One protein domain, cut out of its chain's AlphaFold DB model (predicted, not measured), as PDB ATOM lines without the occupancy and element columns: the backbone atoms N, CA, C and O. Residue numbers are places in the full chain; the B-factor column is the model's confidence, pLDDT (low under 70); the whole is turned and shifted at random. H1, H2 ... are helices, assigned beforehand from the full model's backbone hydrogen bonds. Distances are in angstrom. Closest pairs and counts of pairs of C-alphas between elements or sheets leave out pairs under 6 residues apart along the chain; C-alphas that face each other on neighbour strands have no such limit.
ATOM      1  N   SER A 299     194.562 201.340 143.852       89.69
ATOM      2  CA  SER A 299     195.717 201.054 144.710       89.69
ATOM      3  C   SER A 299     196.208 202.321 145.413       89.69
ATOM      4  O   SER A 299     196.357 202.319 146.634       89.69
ATOM      5  N   GLU A 300     196.344 203.436 144.689       89.12
ATOM      6  CA  GLU A 300     196.746 204.727 145.268       89.12
ATOM      7  C   GLU A 300     195.777 205.209 146.355       89.12
ATOM      8  O   GLU A 300     196.203 205.593 147.448       89.12
ATOM      9  N   PHE A 301     194.465 205.104 146.128       88.31
ATOM     10  CA  PHE A 301     193.475 205.423 147.161       88.31
ATOM     11  C   PHE A 301     193.543 204.470 148.367       88.31
ATOM     12  O   PHE A 301     193.377 204.923 149.502       88.31
ATOM     13  N   ARG A 302     193.801 203.171 148.156       86.69
ATOM     14  CA  ARG A 302     193.946 202.175 149.237       86.69
ATOM     15  C   ARG A 302     195.215 202.356 150.074       86.69
ATOM     16  O   ARG A 302     195.244 201.912 151.218       86.69
ATOM     17  N   LYS A 303     196.258 202.994 149.538       82.19
ATOM     18  CA  LYS A 303     197.504 203.238 150.283       82.19
ATOM     19  C   LYS A 303     197.331 204.250 151.419       82.19
ATOM     20  O   LYS A 303     198.103 204.207 152.368       82.19
ATOM     21  N   SER A 304     196.348 205.153 151.342       80.88
ATOM     22  CA  SER A 304     196.226 206.232 152.337       80.88
ATOM     23  C   SER A 304     194.802 206.699 152.643       80.88
ATOM     24  O   SER A 304     194.482 206.907 153.808       80.88
ATOM     25  N   ILE A 305     193.921 206.843 151.647       87.81
ATOM     26  CA  ILE A 305     192.569 207.379 151.885       87.81
ATOM     27  C   ILE A 305     191.635 206.290 152.426       87.81
ATOM     28  O   ILE A 305     190.845 206.548 153.336       87.81
ATOM     29  N   PHE A 306     191.708 205.077 151.871       91.00
ATOM     30  CA  PHE A 306     190.859 203.947 152.243       91.00
ATOM     31  C   PHE A 306     191.666 202.812 152.859       91.00
ATOM     32  O   PHE A 306     192.605 202.305 152.267       91.00
ATOM     33  N   THR A 307     191.218 202.311 154.005       89.12
ATOM     34  CA  THR A 307     191.730 201.048 154.556       89.12
ATOM     35  C   THR A 307     191.235 199.840 153.748       89.12
ATOM     36  O   THR A 307     190.238 199.922 153.026       89.12
ATOM     37  N   LYS A 308     191.832 198.658 153.969       86.25
ATOM     38  CA  LYS A 308     191.360 197.371 153.407       86.25
ATOM     39  C   LYS A 308     189.867 197.102 153.661       86.25
ATOM     40  O   LYS A 308     189.214 196.435 152.872       86.25
ATOM     41  N   THR A 309     189.317 197.642 154.749       86.56
ATOM     42  CA  THR A 309     187.898 197.486 155.122       86.56
ATOM     43  C   THR A 309     186.983 198.591 154.578       86.56
ATOM     44  O   THR A 309     185.867 198.760 155.077       86.56
ATOM     45  N   MET A 310     187.467 199.377 153.608       90.12
ATOM     46  CA  MET A 310     186.787 200.531 153.002       90.12
ATOM     47  C   MET A 310     186.402 201.629 154.003       90.12
ATOM     48  O   MET A 310     185.516 202.443 153.753       90.12
ATOM     49  N   SER A 311     187.074 201.676 155.157       87.44
ATOM     50  CA  SER A 311     186.984 202.826 156.056       87.44
ATOM     51  C   SER A 311     187.844 203.953 155.507       87.44
ATOM     52  O   SER A 311     189.028 203.729 155.261       87.44
ATOM     53  N   MET A 312     187.257 205.138 155.365       88.81
ATOM     54  CA  MET A 312     187.941 206.331 154.878       88.81
ATOM     55  C   MET A 312     188.573 207.120 156.033       88.81
ATOM     56  O   MET A 312     187.958 207.264 157.095       88.81
ATOM     57  N   GLN A 313     189.794 207.607 155.822       85.12
ATOM     58  CA  GLN A 313     190.587 208.375 156.785       85.12
ATOM     59  C   GLN A 313     191.013 209.701 156.145       85.12
ATOM     60  O   GLN A 313     192.090 209.818 155.577       85.12
ATOM     61  N   VAL A 314     190.133 210.700 156.202       85.56
ATOM     62  CA  VAL A 314     190.416 212.044 155.683       85.56
ATOM     63  C   VAL A 314     190.401 213.016 156.847       85.56
ATOM     64  O   VAL A 314     189.395 213.142 157.544       85.56
ATOM     65  N   TRP A 315     191.518 213.707 157.027       78.31
ATOM     66  CA  TRP A 315     191.669 214.795 157.986       78.31
ATOM     67  C   TRP A 315     191.644 216.129 157.251       78.31
ATOM     68  O   TRP A 315     192.005 216.191 156.080       78.31
ATOM     69  N   LYS A 316     191.207 217.194 157.929       85.75
ATOM     70  CA  LYS A 316     191.245 218.564 157.403       85.75
ATOM     71  C   LYS A 316     192.677 219.109 157.556       85.75
ATOM     72  O   LYS A 316     193.088 219.308 158.698       85.75
ATOM     73  N   PRO A 317     193.407 219.412 156.465       84.44
ATOM     74  CA  PRO A 317     194.668 220.146 156.568       84.44
ATOM     75  C   PRO A 317     194.449 221.541 157.171       84.44
ATOM     76  O   PRO A 317     193.373 222.123 157.017       84.44
ATOM     77  N   GLU A 318     195.468 222.109 157.813       82.75
ATOM     78  CA  GLU A 318     195.360 223.392 158.525       82.75
ATOM     79  C   GLU A 318     194.875 224.534 157.613       82.75
ATOM     80  O   GLU A 318     193.899 225.215 157.930       82.75
ATOM     81  N   ALA A 319     195.474 224.672 156.426       84.19
ATOM     82  CA  ALA A 319     195.120 225.697 155.441       84.19
ATOM     83  C   ALA A 319     193.824 225.396 154.654       84.19
ATOM     84  O   ALA A 319     193.440 226.144 153.741       84.19
ATOM     85  N   GLU A 320     193.152 224.276 154.935       87.75
ATOM     86  CA  GLU A 320     191.873 223.953 154.321       87.75
ATOM     87  C   GLU A 320     190.712 224.655 155.037       87.75
ATOM     88  O   GLU A 320     190.697 224.852 156.246       87.75
ATOM     89  N   ARG A 321     189.685 225.041 154.276       90.50
ATOM     90  CA  ARG A 321     188.502 225.701 154.834       90.50
ATOM     91  C   ARG A 321     187.647 224.697 155.623       90.50
ATOM     92  O   ARG A 321     187.465 223.574 155.140       90.50
ATOM     93  N   PRO A 322     187.053 225.087 156.761       90.69
ATOM     94  CA  PRO A 322     186.102 224.245 157.489       90.69
ATOM     95  C   PRO A 322     184.941 223.752 156.611       90.69
ATOM     96  O   PRO A 322     184.557 224.393 155.628       90.69
ATOM     97  N   GLY A 323     184.444 222.552 156.911       91.50
ATOM     98  CA  GLY A 323     183.407 221.853 156.143       91.50
ATOM     99  C   GLY A 323     183.837 221.296 154.779       91.50
ATOM    100  O   GLY A 323     183.133 220.469 154.197       91.50
ATOM    101  N   ARG A 324     184.996 221.697 154.234       91.75
ATOM    102  CA  ARG A 324     185.423 221.265 152.893       91.75
ATOM    103  C   ARG A 324     185.794 219.779 152.826       91.75
ATOM    104  O   ARG A 324     185.501 219.145 151.812       91.75
ATOM    105  N   HIS A 325     186.355 219.224 153.892       91.25
ATOM    106  CA  HIS A 325     186.738 217.815 153.970       91.25
ATOM    107  C   HIS A 325     185.535 216.875 153.767       91.25
ATOM    108  O   HIS A 325     185.656 215.921 153.007       91.25
ATOM    109  N   PHE A 326     184.335 217.197 154.272       94.56
ATOM    110  CA  PHE A 326     183.109 216.422 153.997       94.56
ATOM    111  C   PHE A 326     182.711 216.397 152.515       94.56
ATOM    112  O   PHE A 326     182.102 215.439 152.027       94.56
ATOM    113  N   VAL A 327     183.062 217.445 151.767       95.12
ATOM    114  CA  VAL A 327     182.855 217.471 150.316       95.12
ATOM    115  C   VAL A 327     183.842 216.542 149.615       95.12
ATOM    116  O   VAL A 327     183.466 215.867 148.655       95.12
ATOM    117  N   TYR A 328     185.087 216.471 150.092       94.00
ATOM    118  CA  TYR A 328     186.056 215.496 149.593       94.00
ATOM    119  C   TYR A 328     185.672 214.066 149.965       94.00
ATOM    120  O   TYR A 328     185.724 213.213 149.089       94.00
ATOM    121  N   MET A 329     185.173 213.823 151.180       94.31
ATOM    122  CA  MET A 329     184.624 212.527 151.596       94.31
ATOM    123  C   MET A 329     183.562 212.030 150.604       94.31
ATOM    124  O   MET A 329     183.648 210.903 150.115       94.31
ATOM    125  N   ARG A 330     182.610 212.896 150.216       95.38
ATOM    126  CA  ARG A 330     181.644 212.599 149.140       95.38
ATOM    127  C   ARG A 330     182.341 212.237 147.830       95.38
ATOM    128  O   ARG A 330     182.037 211.202 147.250       95.38
ATOM    129  N   ARG A 331     183.255 213.085 147.352       94.12
ATOM    130  CA  ARG A 331     183.934 212.878 146.060       94.12
ATOM    131  C   ARG A 331     184.723 211.567 146.037       94.12
ATOM    132  O   ARG A 331     184.645 210.841 145.058       94.12
ATOM    133  N   TYR A 332     185.430 211.245 147.115       95.25
ATOM    134  CA  TYR A 332     186.257 210.045 147.222       95.25
ATOM    135  C   TYR A 332     185.430 208.772 147.327       95.25
ATOM    136  O   TYR A 332     185.777 207.785 146.688       95.25
ATOM    137  N   ALA A 333     184.321 208.787 148.071       95.94
ATOM    138  CA  ALA A 333     183.410 207.645 148.114       95.94
ATOM    139  C   ALA A 333     182.809 207.346 146.734       95.94
ATOM    140  O   ALA A 333     182.799 206.192 146.316       95.94
ATOM    141  N   LEU A 334     182.368 208.381 146.012       95.50
ATOM    142  CA  LEU A 334     181.822 208.221 144.662       95.50
ATOM    143  C   LEU A 334     182.883 207.756 143.660       95.50
ATOM    144  O   LEU A 334     182.624 206.850 142.874       95.50
ATOM    145  N   PHE A 335     184.083 208.333 143.716       93.88
ATOM    146  CA  PHE A 335     185.189 207.927 142.854       93.88
ATOM    147  C   PHE A 335     185.598 206.471 143.111       93.88
ATOM    148  O   PHE A 335     185.663 205.676 142.180       93.88
ATOM    149  N   MET A 336     185.759 206.078 144.379       94.62
ATOM    150  CA  MET A 336     186.039 204.689 144.742       94.62
ATOM    151  C   MET A 336     184.924 203.747 144.276       94.62
ATOM    152  O   MET A 336     185.222 202.709 143.699       94.62
ATOM    153  N   ALA A 337     183.646 204.102 144.454       95.56
ATOM    154  CA  ALA A 337     182.535 203.278 143.974       95.56
ATOM    155  C   ALA A 337     182.601 203.041 142.452       95.56
ATOM    156  O   ALA A 337     182.365 201.924 141.995       95.56
ATOM    157  N   ARG A 338     182.990 204.057 141.668       92.69
ATOM    158  CA  ARG A 338     183.211 203.923 140.217       92.69
ATOM    159  C   ARG A 338     184.389 203.003 139.892       92.69
ATOM    160  O   ARG A 338     184.235 202.108 139.067       92.69
ATOM    161  N   LEU A 339     185.523 203.150 140.578       93.19
ATOM    162  CA  LEU A 339     186.671 202.250 140.399       93.19
ATOM    163  C   LEU A 339     186.314 200.796 140.749       93.19
ATOM    164  O   LEU A 339     186.715 199.867 140.053       93.19
ATOM    165  N   LEU A 340     185.527 200.578 141.805       94.50
ATOM    166  CA  LEU A 340     185.043 199.246 142.186       94.50
ATOM    167  C   LEU A 340     184.074 198.663 141.152       94.50
ATOM    168  O   LEU A 340     184.094 197.456 140.925       94.50
ATOM    169  N   PHE A 341     183.271 199.508 140.502       94.44
ATOM    170  CA  PHE A 341     182.420 199.095 139.390       94.44
ATOM    171  C   PHE A 341     183.240 198.615 138.187       94.44
ATOM    172  O   PHE A 341     182.958 197.551 137.648       94.44
ATOM    173  N   LEU A 342     184.263 199.375 137.787       92.19
ATOM    174  CA  LEU A 342     185.119 199.036 136.642       92.19
ATOM    175  C   LEU A 342     185.993 197.809 136.904       92.19
ATOM    176  O   LEU A 342     186.213 197.002 136.009       92.19
ATOM    177  N   THR A 343     186.455 197.653 138.144       93.12
ATOM    178  CA  THR A 343     187.292 196.517 138.555       93.12
ATOM    179  C   THR A 343     186.493 195.278 138.968       93.12
ATOM    180  O   THR A 343     187.093 194.301 139.416       93.12
ATOM    181  N   ASP A 344     185.160 195.313 138.847       93.94
ATOM    182  CA  ASP A 344     184.232 194.242 139.238       93.94
ATOM    183  C   ASP A 344     184.390 193.744 140.695       93.94
ATOM    184  O   ASP A 344     184.045 192.613 141.042       93.94
ATOM    185  N   ASP A 345     184.865 194.606 141.602       94.69
ATOM    186  CA  ASP A 345     185.124 194.275 143.012       94.69
ATOM    187  C   ASP A 345     183.857 194.468 143.871       94.69
ATOM    188  O   ASP A 345     183.724 195.398 144.679       94.69
ATOM    189  N   LYS A 346     182.898 193.553 143.678       94.81
ATOM    190  CA  LYS A 346     181.629 193.491 144.426       94.81
ATOM    191  C   LYS A 346     181.820 193.426 145.955       94.81
ATOM    192  O   LYS A 346     181.140 194.194 146.643       94.81
ATOM    193  N   PRO A 347     182.722 192.593 146.523       95.38
ATOM    194  CA  PRO A 347     182.895 192.510 147.978       95.38
ATOM    195  C   PRO A 347     183.356 193.832 148.603       95.38
ATOM    196  O   PRO A 347     182.845 194.250 149.645       95.38
ATOM    197  N   SER A 348     184.288 194.542 147.961       95.38
ATOM    198  CA  SER A 348     184.700 195.866 148.435       95.38
ATOM    199  C   SER A 348     183.580 196.893 148.316       95.38
ATOM    200  O   SER A 348     183.462 197.756 149.188       95.38
ATOM    201  N   MET A 349     182.733 196.801 147.287       97.00
ATOM    202  CA  MET A 349     181.589 197.703 147.140       97.00
ATOM    203  C   MET A 349     180.565 197.511 148.267       97.00
ATOM    204  O   MET A 349     180.056 198.493 148.813       97.00
ATOM    205  N   GLU A 350     180.316 196.268 148.683       96.12
ATOM    206  CA  GLU A 350     179.473 195.969 149.846       96.12
ATOM    207  C   GLU A 350     180.038 196.609 151.126       96.12
ATOM    208  O   GLU A 350     179.314 197.267 151.886       96.12
ATOM    209  N   LEU A 351     181.347 196.450 151.363       96.38
ATOM    210  CA  LEU A 351     182.026 197.062 152.506       96.38
ATOM    211  C   LEU A 351     181.921 198.589 152.460       96.38
ATOM    212  O   LEU A 351     181.597 199.204 153.479       96.38
ATOM    213  N   LEU A 352     182.139 199.198 151.292       96.62
ATOM    214  CA  LEU A 352     182.009 200.640 151.098       96.62
ATOM    215  C   LEU A 352     180.587 201.114 151.417       96.62
ATOM    216  O   LEU A 352     180.426 202.049 152.202       96.62
ATOM    217  N   ALA A 353     179.553 200.441 150.903       96.62
ATOM    218  CA  ALA A 353     178.160 200.780 151.189       96.62
ATOM    219  C   ALA A 353     177.860 200.714 152.700       96.62
ATOM    220  O   ALA A 353     177.344 201.675 153.280       96.62
ATOM    221  N   LYS A 354     178.268 199.641 153.390       96.44
ATOM    222  CA  LYS A 354     178.104 199.526 154.854       96.44
ATOM    223  C   LYS A 354     178.809 200.664 155.605       96.44
ATOM    224  O   LYS A 354     178.262 201.198 156.574       96.44
ATOM    225  N   ARG A 355     180.006 201.065 155.164       95.31
ATOM    226  CA  ARG A 355     180.793 202.153 155.776       95.31
ATOM    227  C   ARG A 355     180.159 203.520 155.553       95.31
ATOM    228  O   ARG A 355     180.005 204.263 156.522       95.31
ATOM    229  N   VAL A 356     179.749 203.820 154.321       96.12
ATOM    230  CA  VAL A 356     179.033 205.054 153.965       96.12
ATOM    231  C   VAL A 356     177.756 205.173 154.794       96.12
ATOM    232  O   VAL A 356     177.533 206.201 155.430       96.12
ATOM    233  N   ARG A 357     176.970 204.094 154.899       95.81
ATOM    234  CA  ARG A 357     175.733 204.076 155.692       95.81
ATOM    235  C   ARG A 357     175.960 204.359 157.175       95.81
ATOM    236  O   ARG A 357     175.160 205.072 157.784       95.81
ATOM    237  N   LYS A 358     177.011 203.769 157.758       95.31
ATOM    238  CA  LYS A 358     177.357 203.919 159.180       95.31
ATOM    239  C   LYS A 358     177.848 205.332 159.508       95.31
ATOM    240  O   LYS A 358     177.634 205.795 160.622       95.31
ATOM    241  N   ARG A 359     178.502 206.000 158.556       94.06
ATOM    242  CA  ARG A 359     179.109 207.328 158.713       94.06
ATOM    243  C   ARG A 359     178.372 208.405 157.918       94.06
ATOM    244  O   ARG A 359     179.000 209.252 157.303       94.06
ATOM    245  N   ALA A 360     177.040 208.376 157.917       94.19
ATOM    246  CA  ALA A 360     176.227 209.286 157.102       94.19
ATOM    247  C   ALA A 360     176.539 210.778 157.343       94.19
ATOM    248  O   ALA A 360     176.555 211.567 156.400       94.19
ATOM    249  N   VAL A 361     176.854 211.130 158.592       94.69
ATOM    250  CA  VAL A 361     177.190 212.493 159.030       94.69
ATOM    251  C   VAL A 361     178.530 213.000 158.480       94.69
ATOM    252  O   VAL A 361     178.782 214.197 158.508       94.69
ATOM    253  N   ASP A 362     179.366 212.125 157.913       94.75
ATOM    254  CA  ASP A 362     180.681 212.483 157.359       94.75
ATOM    255  C   ASP A 362     180.618 212.828 155.855       94.75
ATOM    256  O   ASP A 362     181.648 213.023 155.204       94.75
ATOM    257  N   TYR A 363     179.424 212.875 155.258       95.75
ATOM    258  CA  TYR A 363     179.261 213.109 153.824       95.75
ATOM    259  C   TYR A 363     178.400 214.336 153.554       95.75
ATOM    260  O   TYR A 363     177.205 214.379 153.861       95.75
ATOM    261  N   PHE A 364     178.985 215.323 152.877       95.62
ATOM    262  CA  PHE A 364     178.202 216.395 152.274       95.62
ATOM    263  C   PHE A 364     177.258 215.803 151.222       95.62
ATOM    264  O   PHE A 364     177.703 215.009 150.398       95.62
ATOM    265  N   LYS A 365     175.976 216.181 151.227       95.31
ATOM    266  CA  LYS A 365     174.919 215.595 150.384       95.31
ATOM    267  C   LYS A 365     174.873 214.063 150.468       95.31
ATOM    268  O   LYS A 365     174.865 213.379 149.446       95.31
ATOM    269  N   PHE A 366     174.833 213.528 151.691       96.69
ATOM    270  CA  PHE A 366     174.803 212.082 151.949       96.69
ATOM    271  C   PHE A 366     173.761 211.329 151.108       96.69
ATOM    272  O   PHE A 366     174.071 210.261 150.592       96.69
ATOM    273  N   GLY A 367     172.559 211.888 150.925       95.69
ATOM    274  CA  GLY A 367     171.507 211.259 150.118       95.69
ATOM    275  C   GLY A 367     171.955 210.933 148.689       95.69
ATOM    276  O   GLY A 367     171.693 209.835 148.206       95.69
ATOM    277  N   ASP A 368     172.698 211.833 148.041       95.50
ATOM    278  CA  ASP A 368     173.237 211.606 146.693       95.50
ATOM    279  C   ASP A 368     174.287 210.490 146.704       95.50
ATOM    280  O   ASP A 368     174.264 209.602 145.855       95.50
ATOM    281  N   VAL A 369     175.187 210.509 147.697       96.94
ATOM    282  CA  VAL A 369     176.236 209.487 147.857       96.94
ATOM    283  C   VAL A 369     175.618 208.113 148.082       96.94
ATOM    284  O   VAL A 369     176.029 207.135 147.464       96.94
ATOM    285  N   TRP A 370     174.609 208.039 148.947       97.69
ATOM    286  CA  TRP A 370     173.921 206.799 149.272       97.69
ATOM    287  C   TRP A 370     173.170 206.228 148.067       97.69
ATOM    288  O   TRP A 370     173.332 205.048 147.757       97.69
ATOM    289  N   ASN A 371     172.417 207.067 147.349       96.19
ATOM    290  CA  ASN A 371     171.709 206.667 146.131       96.19
ATOM    291  C   ASN A 371     172.664 206.097 145.072       96.19
ATOM    292  O   ASN A 371     172.376 205.053 144.482       96.19
ATOM    293  N   GLU A 372     173.804 206.752 144.850       96.50
ATOM    294  CA  GLU A 372     174.790 206.309 143.862       96.50
ATOM    295  C   GLU A 372     175.466 204.998 144.290       96.50
ATOM    296  O   GLU A 372     175.542 204.057 143.499       96.50
ATOM    297  N   CYS A 373     175.861 204.873 145.563       97.12
ATOM    298  CA  CYS A 373     176.403 203.626 146.109       97.12
ATOM    299  C   CYS A 373     175.415 202.458 145.959       97.12
ATOM    300  O   CYS A 373     175.811 201.377 145.521       97.12
ATOM    301  N   CYS A 374     174.133 202.660 146.282       97.00
ATOM    302  CA  CYS A 374     173.101 201.641 146.077       97.00
ATOM    303  C   CYS A 374     172.964 201.266 144.597       97.00
ATOM    304  O   CYS A 374     172.893 200.084 144.271       97.00
ATOM    305  N   THR A 375     172.961 202.256 143.703       96.88
ATOM    306  CA  THR A 375     172.818 202.042 142.257       96.88
ATOM    307  C   THR A 375     173.986 201.237 141.692       96.88
ATOM    308  O   THR A 375     173.771 200.238 141.005       96.88
ATOM    309  N   ILE A 376     175.223 201.620 142.015       96.81
ATOM    310  CA  ILE A 376     176.430 200.908 141.579       96.81
ATOM    311  C   ILE A 376     176.452 199.484 142.140       96.81
ATOM    312  O   ILE A 376     176.714 198.536 141.398       96.81
ATOM    313  N   TYR A 377     176.123 199.312 143.422       97.56
ATOM    314  CA  TYR A 377     176.137 197.991 144.040       97.56
ATOM    315  C   TYR A 377     175.085 197.056 143.425       97.56
ATOM    316  O   TYR A 377     175.411 195.921 143.085       97.56
ATOM    317  N   LEU A 378     173.866 197.543 143.157       96.69
ATOM    318  CA  LEU A 378     172.844 196.785 142.421       96.69
ATOM    319  C   LEU A 378     173.324 196.362 141.027       96.69
ATOM    320  O   LEU A 378     173.083 195.229 140.608       96.69
ATOM    321  N   ARG A 379     174.020 197.246 140.301       96.31
ATOM    322  CA  ARG A 379     174.580 196.916 138.980       96.31
ATOM    323  C   ARG A 379     175.648 195.823 139.073       96.31
ATOM    324  O   ARG A 379     175.649 194.931 138.228       96.31
ATOM    325  N   LEU A 380     176.504 195.851 140.097       96.56
ATOM    326  CA  LEU A 380     177.497 194.797 140.346       96.56
ATOM    327  C   LEU A 380     176.848 193.461 140.711       96.56
ATOM    328  O   LEU A 380     177.254 192.435 140.173       96.56
ATOM    329  N   ILE A 381     175.817 193.461 141.563       95.94
ATOM    330  CA  ILE A 381     175.051 192.248 141.898       95.94
ATOM    331  C   ILE A 381     174.458 191.634 140.623       95.94
ATOM    332  O   ILE A 381     174.636 190.443 140.361       95.94
ATOM    333  N   ARG A 382     173.813 192.461 139.789       95.12
ATOM    334  CA  ARG A 382     173.225 192.031 138.514       95.12
ATOM    335  C   ARG A 382     174.263 191.447 137.562       95.12
ATOM    336  O   ARG A 382     174.005 190.401 136.975       95.12
ATOM    337  N   LYS A 383     175.418 192.107 137.421       94.25
ATOM    338  CA  LYS A 383     176.520 191.654 136.559       94.25
ATOM    339  C   LYS A 383     177.108 190.331 137.058       94.25
ATOM    340  O   LYS A 383     177.241 189.404 136.271       94.25
ATOM    341  N   ALA A 384     177.380 190.215 138.359       93.81
ATOM    342  CA  ALA A 384     177.984 189.025 138.960       93.81
ATOM    343  C   ALA A 384     177.096 187.773 138.860       93.81
ATOM    344  O   ALA A 384     177.615 186.673 138.695       93.81
ATOM    345  N   ALA A 385     175.772 187.930 138.944       92.75
ATOM    346  CA  ALA A 385     174.817 186.826 138.822       92.75
ATOM    347  C   ALA A 385     174.166 186.709 137.429       92.75
ATOM    348  O   ALA A 385     173.247 185.909 137.264       92.75
ATOM    349  N   ALA A 386     174.624 187.495 136.443       92.44
ATOM    350  CA  ALA A 386     174.118 187.521 135.066       92.44
ATOM    351  C   ALA A 386     172.579 187.631 134.955       92.44
ATOM    352  O   ALA A 386     171.952 186.957 134.140       92.44
TER     353      ALA A 386
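Overview. This is residues 299 to 386 of the 638 residues of the protein "Histone transcription regulator 3 homolog" of Botryotinia narcissicola (UniProt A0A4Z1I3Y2). Three helices, H2, H3 and H4, make an elongated up-and-down bundle, nearly aligned, with their centres at the corners of a triangle. A short helix, H1, lies at the side of the bundle near H2, and the long loop of residues 305 to 323 leads from it to the end of the bundle where H2 begins, turning back into H2 past Ala 319. The printed part has 88 residues with four named helices, in the order H1, H2, H3, H4, and no named strand; the class is all helix. The whole is compact, with a radius of gyration of the C-alphas of 13.1 A, and spans 48 by 27 by 18 A.

Arrangement. Begin at H2, residues 324 to 342, which shares the greatest length of 19 residues with H4, residues 366 to 384. These two touch and run the same way at a shallow tilt of 10 degrees; look for their closest C-alphas at Arg 330 and Val 369, 6.4 A apart. H3, residues 346 to 358, forms a helical hairpin with H2, opposite ways at a shallow tilt of 22 degrees. H2 touches H3 with residues 333 to 341 alone, and the closest C-alphas, those of Leu 340 and Met 349, are 6.2 A apart. H3 and H4 form a second helical hairpin, opposite ways at a shallow tilt of 21 degrees, with the C-alphas of Lys 346 and Leu 380 closest at 6.0 A. Outside this bundle, each helix of which runs against the one before it in the chain, look for H1, residues 299 to 304. It is close to H2 but not clearly touching, with the C-alphas of Phe 301 and Met 336 closest at 7.9 A, and it is apart from H3 and H4. In H2, H3 and H4 every O i to N i+4 pair is within hydrogen-bond range; in H1 it is 1 of 2.

Along the chain. Find C-alpha 324 at (185.423, 221.265, 152.893); from there H2 runs 27.5 A to C-alpha 342. H4 runs 26.7 A from C-alpha 366 to C-alpha 384 at (177.984, 189.025, 138.960). H3 covers 18.6 A from C-alpha 346 to C-alpha 358. H1 begins at C-alpha 299, at (195.717, 201.054, 144.710), and is 9.2 A long.

Size, cuts and confidence. The two C-alphas farthest apart are those of Ala 319 and Ala 386, at 48.1 A. The link from H1 to H2 is long, with 19 residues; that from H2 to H3 is tight, with 3, and that from H3 to H4 is short, with 7. The printed part has no cut. The mean pLDDT of the printed part is 92.8, and no printed residue is under 70.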